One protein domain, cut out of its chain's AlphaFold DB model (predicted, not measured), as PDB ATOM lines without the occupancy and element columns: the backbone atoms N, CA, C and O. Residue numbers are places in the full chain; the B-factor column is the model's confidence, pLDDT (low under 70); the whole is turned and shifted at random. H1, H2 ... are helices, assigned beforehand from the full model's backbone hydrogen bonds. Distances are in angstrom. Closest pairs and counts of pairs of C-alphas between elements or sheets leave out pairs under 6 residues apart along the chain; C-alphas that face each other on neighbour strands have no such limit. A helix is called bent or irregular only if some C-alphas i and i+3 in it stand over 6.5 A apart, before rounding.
ATOM      1  N   GLU A   2     -37.668   2.080  14.923       40.03
ATOM      2  CA  GLU A   2     -37.749   1.681  16.348       40.03
ATOM      3  C   GLU A   2     -36.814   0.522  16.757       40.03
ATOM      4  O   GLU A   2     -36.474   0.397  17.929       40.03
ATOM      5  N   SER A   3     -36.335  -0.299  15.814       41.50
ATOM      6  CA  SER A   3     -35.454  -1.451  16.093       41.50
ATOM      7  C   SER A   3     -34.042  -1.078  16.567       41.50
ATOM      8  O   SER A   3     -33.363  -1.916  17.148       41.50
ATOM      9  N   MET A   4     -33.606   0.172  16.369       42.62
ATOM     10  CA  MET A   4     -32.286   0.677  16.789       42.62
ATOM     11  C   MET A   4     -32.234   1.151  18.253       42.62
ATOM     12  O   MET A   4     -31.166   1.507  18.741       42.62
ATOM     13  N   LEU A   5     -33.369   1.168  18.964       45.12
ATOM     14  CA  LEU A   5     -33.451   1.625  20.360       45.12
ATOM     15  C   LEU A   5     -33.466   0.477  21.385       45.12
ATOM     16  O   LEU A   5     -33.406   0.729  22.591       45.12
ATOM     17  N   TYR A   6     -33.514  -0.778  20.932       56.25
ATOM     18  CA  TYR A   6     -33.482  -1.949  21.806       56.25
ATOM     19  C   TYR A   6     -32.030  -2.392  22.036       56.25
ATOM     20  O   TYR A   6     -31.234  -2.476  21.106       56.25
ATOM     21  N   GLY A   7     -31.657  -2.625  23.299       62.88
ATOM     22  CA  GLY A   7     -30.361  -3.238  23.614       62.88
ATOM     23  C   GLY A   7     -30.308  -4.686  23.124       62.88
ATOM     24  O   GLY A   7     -31.359  -5.300  22.949       62.88
ATOM     25  N   LEU A   8     -29.098  -5.227  22.941       71.69
ATOM     26  CA  LEU A   8     -28.905  -6.632  22.569       71.69
ATOM     27  C   LEU A   8     -29.683  -7.545  23.518       71.69
ATOM     28  O   LEU A   8     -29.553  -7.444  24.745       71.69
ATOM     29  N   THR A   9     -30.497  -8.428  22.947       75.88
ATOM     30  CA  THR A   9     -31.229  -9.428  23.713       75.88
ATOM     31  C   THR A   9     -30.296 -10.560  24.132       75.88
ATOM     32  O   THR A   9     -29.197 -10.737  23.609       75.88
ATOM     33  N   VAL A  10     -30.747 -11.377  25.079       76.69
ATOM     34  CA  VAL A  10     -30.015 -12.573  25.524       76.69
ATOM     35  C   VAL A  10     -29.743 -13.521  24.353       76.69
ATOM     36  O   VAL A  10     -28.678 -14.130  24.287       76.69
ATOM     37  N   ILE A  11     -30.692 -13.626  23.421       81.38
ATOM     38  CA  ILE A  11     -30.557 -14.452  22.221       81.38
ATOM     39  C   ILE A  11     -29.474 -13.869  21.311       81.38
ATOM     40  O   ILE A  11     -28.613 -14.616  20.855       81.38
ATOM     41  N   ASP A  12     -29.451 -12.548  21.127       81.19
ATOM     42  CA  ASP A  12     -28.434 -11.883  20.305       81.19
ATOM     43  C   ASP A  12     -27.030 -12.089  20.879       81.19
ATOM     44  O   ASP A  12     -26.102 -12.415  20.146       81.19
ATOM     45  N   VAL A  13     -26.868 -11.980  22.202       85.06
ATOM     46  CA  VAL A  13     -25.572 -12.220  22.859       85.06
ATOM     47  C   VAL A  13     -25.126 -13.678  22.698       85.06
ATOM     48  O   VAL A  13     -23.956 -13.938  22.419       85.06
ATOM     49  N   ARG A  14     -26.049 -14.638  22.827       89.44
ATOM     50  CA  ARG A  14     -25.756 -16.069  22.640       89.44
ATOM     51  C   ARG A  14     -25.422 -16.414  21.186       89.44
ATOM     52  O   ARG A  14     -24.561 -17.262  20.965       89.44
ATOM     53  N   ARG A  15     -26.059 -15.754  20.213       87.94
ATOM     54  CA  ARG A  15     -25.762 -15.897  18.777       87.94
ATOM     55  C   ARG A  15     -24.401 -15.299  18.433       87.94
ATOM     56  O   ARG A  15     -23.580 -15.965  17.821       87.94
ATOM     57  N   LEU A  16     -24.103 -14.102  18.939       88.69
ATOM     58  CA  LEU A  16     -22.791 -13.470  18.770       88.69
ATOM     59  C   LEU A  16     -21.655 -14.328  19.338       88.69
ATOM     60  O   LEU A  16     -20.584 -14.409  18.741       88.69
ATOM     61  N   ALA A  17     -21.881 -14.979  20.480       89.38
ATOM     62  CA  ALA A  17     -20.906 -15.882  21.079       89.38
ATOM     63  C   ALA A  17     -20.639 -17.128  20.219       89.38
ATOM     64  O   ALA A  17     -19.489 -17.555  20.122       89.38
ATOM     65  N   TYR A  18     -21.679 -17.682  19.589       90.94
ATOM     66  CA  TYR A  18     -21.556 -18.782  18.634       90.94
ATOM     67  C   TYR A  18     -20.784 -18.348  17.384       90.94
ATOM     68  O   TYR A  18     -19.751 -18.933  17.066       90.94
ATOM     69  N   ASP A  19     -21.216 -17.256  16.747       91.06
ATOM     70  CA  ASP A  19     -20.600 -16.728  15.527       91.06
ATOM     71  C   ASP A  19     -19.119 -16.402  15.728       91.06
ATOM     72  O   ASP A  19     -18.293 -16.628  14.844       91.06
ATOM     73  N   LEU A  20     -18.768 -15.853  16.893       89.56
ATOM     74  CA  LEU A  20     -17.385 -15.550  17.234       89.56
ATOM     75  C   LEU A  20     -16.557 -16.827  17.392       89.56
ATOM     76  O   LEU A  20     -15.418 -16.868  16.937       89.56
ATOM     77  N   ALA A  21     -17.109 -17.853  18.034       88.81
ATOM     78  CA  ALA A  21     -16.393 -19.094  18.274       88.81
ATOM     79  C   ALA A  21     -16.143 -19.867  16.965       88.81
ATOM     80  O   ALA A  21     -15.017 -20.311  16.748       88.81
ATOM     81  N   GLU A  22     -17.118 -19.905  16.050       91.81
ATOM     82  CA  GLU A  22     -16.950 -20.457  14.695       91.81
ATOM     83  C   GLU A  22     -15.945 -19.631  13.866       91.81
ATOM     84  O   GLU A  22     -15.009 -20.185  13.291       91.81
ATOM     85  N   LYS A  23     -16.052 -18.290  13.858       92.62
ATOM     86  CA  LYS A  23     -15.125 -17.413  13.106       92.62
ATOM     87  C   LYS A  23     -13.678 -17.506  13.578       92.62
ATOM     88  O   LYS A  23     -12.765 -17.345  12.775       92.62
ATOM     89  N   GLN A  24     -13.471 -17.714  14.874       89.31
ATOM     90  CA  GLN A  24     -12.142 -17.836  15.475       89.31
ATOM     91  C   GLN A  24     -11.648 -19.292  15.514       89.31
ATOM     92  O   GLN A  24     -10.566 -19.548  16.037       89.31
ATOM     93  N   GLY A  25     -12.426 -20.254  14.996       87.81
ATOM     94  CA  GLY A  25     -12.073 -21.676  15.008       87.81
ATOM     95  C   GLY A  25     -11.915 -22.261  16.415       87.81
ATOM     96  O   GLY A  25     -11.173 -23.223  16.614       87.81
ATOM     97  N   ILE A  26     -12.573 -21.672  17.417       87.88
ATOM     98  CA  ILE A  26     -12.496 -22.129  18.803       87.88
ATOM     99  C   ILE A  26     -13.441 -23.314  18.959       87.88
ATOM    100  O   ILE A  26     -14.654 -23.164  18.842       87.88
ATOM    101  N   GLY A  27     -12.903 -24.490  19.291       85.81
ATOM    102  CA  GLY A  27     -13.726 -25.661  19.589       85.81
ATOM    103  C   GLY A  27     -14.723 -25.374  20.716       85.81
ATOM    104  O   GLY A  27     -14.330 -25.066  21.844       85.81
ATOM    105  N   HIS A  28     -16.019 -25.486  20.421       87.44
ATOM    106  CA  HIS A  28     -17.097 -25.220  21.370       87.44
ATOM    107  C   HIS A  28     -18.147 -26.329  21.386       87.44
ATOM    108  O   HIS A  28     -18.369 -27.032  20.404       87.44
ATOM    109  N   ARG A  29     -18.847 -26.439  22.522       87.19
ATOM    110  CA  ARG A  29     -19.997 -27.340  22.724       87.19
ATOM    111  C   ARG A  29     -21.346 -26.670  22.441       87.19
ATOM    112  O   ARG A  29     -22.381 -27.181  22.839       87.19
ATOM    113  N   PHE A  30     -21.333 -25.495  21.811       91.25
ATOM    114  CA  PHE A  30     -22.558 -24.783  21.460       91.25
ATOM    115  C   PHE A  30     -23.383 -25.544  20.421       91.25
ATOM    116  O   PHE A  30     -22.849 -26.341  19.647       91.25
ATOM    117  N   ASN A  31     -24.683 -25.271  20.405       78.44
ATOM    118  CA  ASN A  31     -25.625 -25.982  19.559       78.44
ATOM    119  C   ASN A  31     -25.511 -25.474  18.111       78.44
ATOM    120  O   ASN A  31     -25.802 -24.314  17.823       78.44
ATOM    121  N   LYS A  32     -25.089 -26.361  17.203       87.25
ATOM    122  CA  LYS A  32     -24.904 -26.055  15.773       87.25
ATOM    123  C   LYS A  32     -26.211 -26.006  14.986       87.25
ATOM    124  O   LYS A  32     -26.262 -25.401  13.925       87.25
ATOM    125  N   THR A  33     -27.263 -26.639  15.493       82.12
ATOM    126  CA  THR A  33     -28.585 -26.647  14.859       82.12
ATOM    127  C   THR A  33     -29.308 -25.325  15.090       82.12
ATOM    128  O   THR A  33     -29.983 -24.826  14.194       82.12
ATOM    129  N   THR A  34     -29.174 -24.753  16.289       80.38
ATOM    130  CA  THR A  34     -29.789 -23.464  16.641       80.38
ATOM    131  C   THR A  34     -28.852 -22.271  16.460       80.38
ATOM    132  O   THR A  34     -29.335 -21.138  16.460       80.38
ATOM    133  N   GLU A  35     -27.549 -22.516  16.263       89.69
ATOM    134  CA  GLU A  35     -26.487 -21.503  16.145       89.69
ATOM    135  C   GLU A  35     -26.415 -20.586  17.378       89.69
ATOM    136  O   GLU A  35     -26.323 -19.360  17.281       89.69
ATOM    137  N   LEU A  36     -26.533 -21.175  18.571       88.00
ATOM    138  CA  LEU A  36     -26.577 -20.438  19.834       88.00
ATOM    139  C   LEU A  36     -25.644 -21.055  20.873       88.00
ATOM    140  O   LEU A  36     -25.599 -22.272  21.066       88.00
ATOM    141  N   ALA A  37     -24.960 -20.190  21.625       88.31
ATOM    142  CA  ALA A  37     -24.305 -20.589  22.864       88.31
ATOM    143  C   ALA A  37     -25.330 -21.074  23.903       88.31
ATOM    144  O   ALA A  37     -26.483 -20.642  23.888       88.31
ATOM    145  N   GLY A  38     -24.933 -21.960  24.818       83.56
ATOM    146  CA  GLY A  38     -25.811 -22.493  25.868       83.56
ATOM    147  C   GLY A  38     -26.274 -21.440  26.889       83.56
ATOM    148  O   GLY A  38     -25.702 -20.348  26.990       83.56
ATOM    149  N   VAL A  39     -27.349 -21.742  27.626       79.62
ATOM    150  CA  VAL A  39     -27.858 -20.869  28.707       79.62
ATOM    151  C   VAL A  39     -26.861 -20.824  29.867       79.62
ATOM    152  O   VAL A  39     -26.576 -19.755  30.400       79.62
ATOM    153  N   ASP A  40     -26.264 -21.966  30.184       82.38
ATOM    154  CA  ASP A  40     -25.170 -22.147  31.138       82.38
ATOM    155  C   ASP A  40     -23.956 -21.260  30.811       82.38
ATOM    156  O   ASP A  40     -23.391 -20.582  31.679       82.38
ATOM    157  N   TRP A  41     -23.581 -21.195  29.529       90.00
ATOM    158  CA  TRP A  41     -22.520 -20.312  29.059       90.00
ATOM    159  C   TRP A  41     -22.882 -18.848  29.310       90.00
ATOM    160  O   TRP A  41     -22.042 -18.085  29.794       90.00
ATOM    161  N   MET A  42     -24.128 -18.472  29.018       85.94
ATOM    162  CA  MET A  42     -24.637 -17.112  29.171       85.94
ATOM    163  C   MET A  42     -24.686 -16.676  30.640       85.94
ATOM    164  O   MET A  42     -24.250 -15.576  30.985       85.94
ATOM    165  N   GLU A  43     -25.161 -17.549  31.523       79.50
ATOM    166  CA  GLU A  43     -25.187 -17.311  32.964       79.50
ATOM    167  C   GLU A  43     -23.765 -17.161  33.519       79.50
ATOM    168  O   GLU A  43     -23.449 -16.189  34.213       79.50
ATOM    169  N   GLY A  44     -22.860 -18.065  33.131       82.62
ATOM    170  CA  GLY A  44     -21.449 -17.965  33.480       82.62
ATOM    171  C   GLY A  44     -20.796 -16.691  32.936       82.62
ATOM    172  O   GLY A  44     -19.954 -16.092  33.607       82.62
ATOM    173  N   PHE A  45     -21.178 -16.251  31.736       86.19
ATOM    174  CA  PHE A  45     -20.692 -15.018  31.124       86.19
ATOM    175  C   PHE A  45     -21.127 -13.783  31.918       86.19
ATOM    176  O   PHE A  45     -20.273 -12.952  32.232       86.19
ATOM    177  N   LEU A  46     -22.397 -13.691  32.317       84.19
ATOM    178  CA  LEU A  46     -22.899 -12.591  33.150       84.19
ATOM    179  C   LEU A  46     -22.274 -12.601  34.551       84.19
ATOM    180  O   LEU A  46     -21.880 -11.553  35.059       84.19
ATOM    181  N   LYS A  47     -22.088 -13.782  35.152       81.56
ATOM    182  CA  LYS A  47     -21.441 -13.924  36.467       81.56
ATOM    183  C   LYS A  47     -19.977 -13.473  36.455       81.56
ATOM    184  O   LYS A  47     -19.502 -12.900  37.431       81.56
ATOM    185  N   ARG A  48     -19.256 -13.721  35.355       87.12
ATOM    186  CA  ARG A  48     -17.856 -13.292  35.176       87.12
ATOM    187  C   ARG A  48     -17.717 -11.820  34.777       87.12
ATOM    188  O   ARG A  48     -16.634 -11.268  34.952       87.12
ATOM    189  N   ASN A  49     -18.776 -11.199  34.258       76.88
ATOM    190  CA  ASN A  49     -18.769  -9.820  33.766       76.88
ATOM    191  C   ASN A  49     -19.896  -8.994  34.418       76.88
ATOM    192  O   ASN A  49     -20.850  -8.615  33.738       76.88
ATOM    193  N   PRO A  50     -19.795  -8.671  35.722       77.75
ATOM    194  CA  PRO A  50     -20.852  -7.965  36.453       77.75
ATOM    195  C   PRO A  50     -21.088  -6.520  35.979       77.75
ATOM    196  O   PRO A  50     -22.109  -5.924  36.307       77.75
ATOM    197  N   THR A  51     -20.160  -5.945  35.208       72.56
ATOM    198  CA  THR A  51     -20.298  -4.621  34.581       72.56
ATOM    199  C   THR A  51     -21.202  -4.635  33.347       72.56
ATOM    200  O   THR A  51     -21.658  -3.579  32.912       72.56
ATOM    201  N   VAL A  52     -21.483  -5.814  32.781       72.75
ATOM    202  CA  VAL A  52     -22.372  -5.979  31.630       72.75
ATOM    203  C   VAL A  52     -23.793  -6.200  32.141       72.75
ATOM    204  O   VAL A  52     -24.137  -7.272  32.632       72.75
ATOM    205  N   SER A  53     -24.645  -5.184  32.007       63.09
ATOM    206  CA  SER A  53     -26.071  -5.290  32.323       63.09
ATOM    207  C   SER A  53     -26.899  -5.440  31.049       63.09
ATOM    208  O   SER A  53     -26.900  -4.548  30.198       63.09
ATOM    209  N   ILE A  54     -27.661  -6.526  30.938       64.62
ATOM    210  CA  ILE A  54     -28.683  -6.663  29.894       64.62
ATOM    211  C   ILE A  54     -29.934  -5.933  30.372       64.62
ATOM    212  O   ILE A  54     -30.429  -6.186  31.473       64.62
ATOM    213  N   ARG A  55     -30.435  -4.996  29.562       57.53
ATOM    214  CA  ARG A  55     -31.655  -4.253  29.893       57.53
ATOM    215  C   ARG A  55     -32.837  -5.219  29.932       57.53
ATOM    216  O   ARG A  55     -33.133  -5.874  28.937       57.53
ATOM    217  N   ARG A  56     -33.528  -5.279  31.072       51.31
ATOM    218  CA  ARG A  56     -34.846  -5.917  31.154       51.31
ATOM    219  C   ARG A  56     -35.853  -4.980  30.484       51.31
ATOM    220  O   ARG A  56     -35.877  -3.806  30.857       51.31
TER     221      ARG A  56
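What this domain is: This is residues 2 to 56 of the 436 residues of the protein "THAP-type domain-containing protein" of Elysia chlorotica (UniProt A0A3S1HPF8). Two helices, H1 and the shorter H2, stand about perpendicular to each other with few contacts between them, joined by a long loop, residues 24 to 38, that folds back from the last residue of H1 towards the side of its first half, where H2 begins. Residues 2 to 9 lead into H1 as a tail without a named element, residues 49 to 56 make a second tail after H2, and residues 47 to 52 stick out. The printed part has 55 residues, with two named helices in the order H1, H2 and no named strand. The class is all helix, although the named helices hold only 24 of the 55 residues. The whole is only just compact, close to loose, with a radius of gyration of the C-alphas of 12.0 A and spans of 33 by 27 by 18 A.

How they stand to each other: H1, residues 10 to 23, and H2, residues 39 to 48, are close but not clearly touching, with 2 pairs of C-alphas within 8 A. Their closest C-alphas, those of Arg 14 and Met 42, are 6.7 A apart. Their lines are about perpendicular, at 87 degrees, and their centres are 12.9 A apart. In H1 and H2 every O i to N i+4 pair is within hydrogen-bond range.

Where its parts are: The printed part begins at Glu 2, with its C-alpha at (-37.749, 1.681, 16.348). H1 runs 20.0 A from C-alpha 10 at (-30.015, -12.573, 25.524) to C-alpha 23. H2 runs 14.1 A from C-alpha 39 to C-alpha 48 at (-17.856, -13.292, 35.176). Neither helix is bent.

The domain as a whole: The two C-alphas farthest apart, those of Glu 2 and Gly 27, are 36.5 A from each other, and the first and last printed C-alphas are 16.9 A apart. The printed part has no cut. The link from H1 to H2, 15 residues, is long. Residues 47 to 52 stand free. The mean pLDDT of the printed part is 78.7, and residues 2 to 7 and 53 to 56 are under 70.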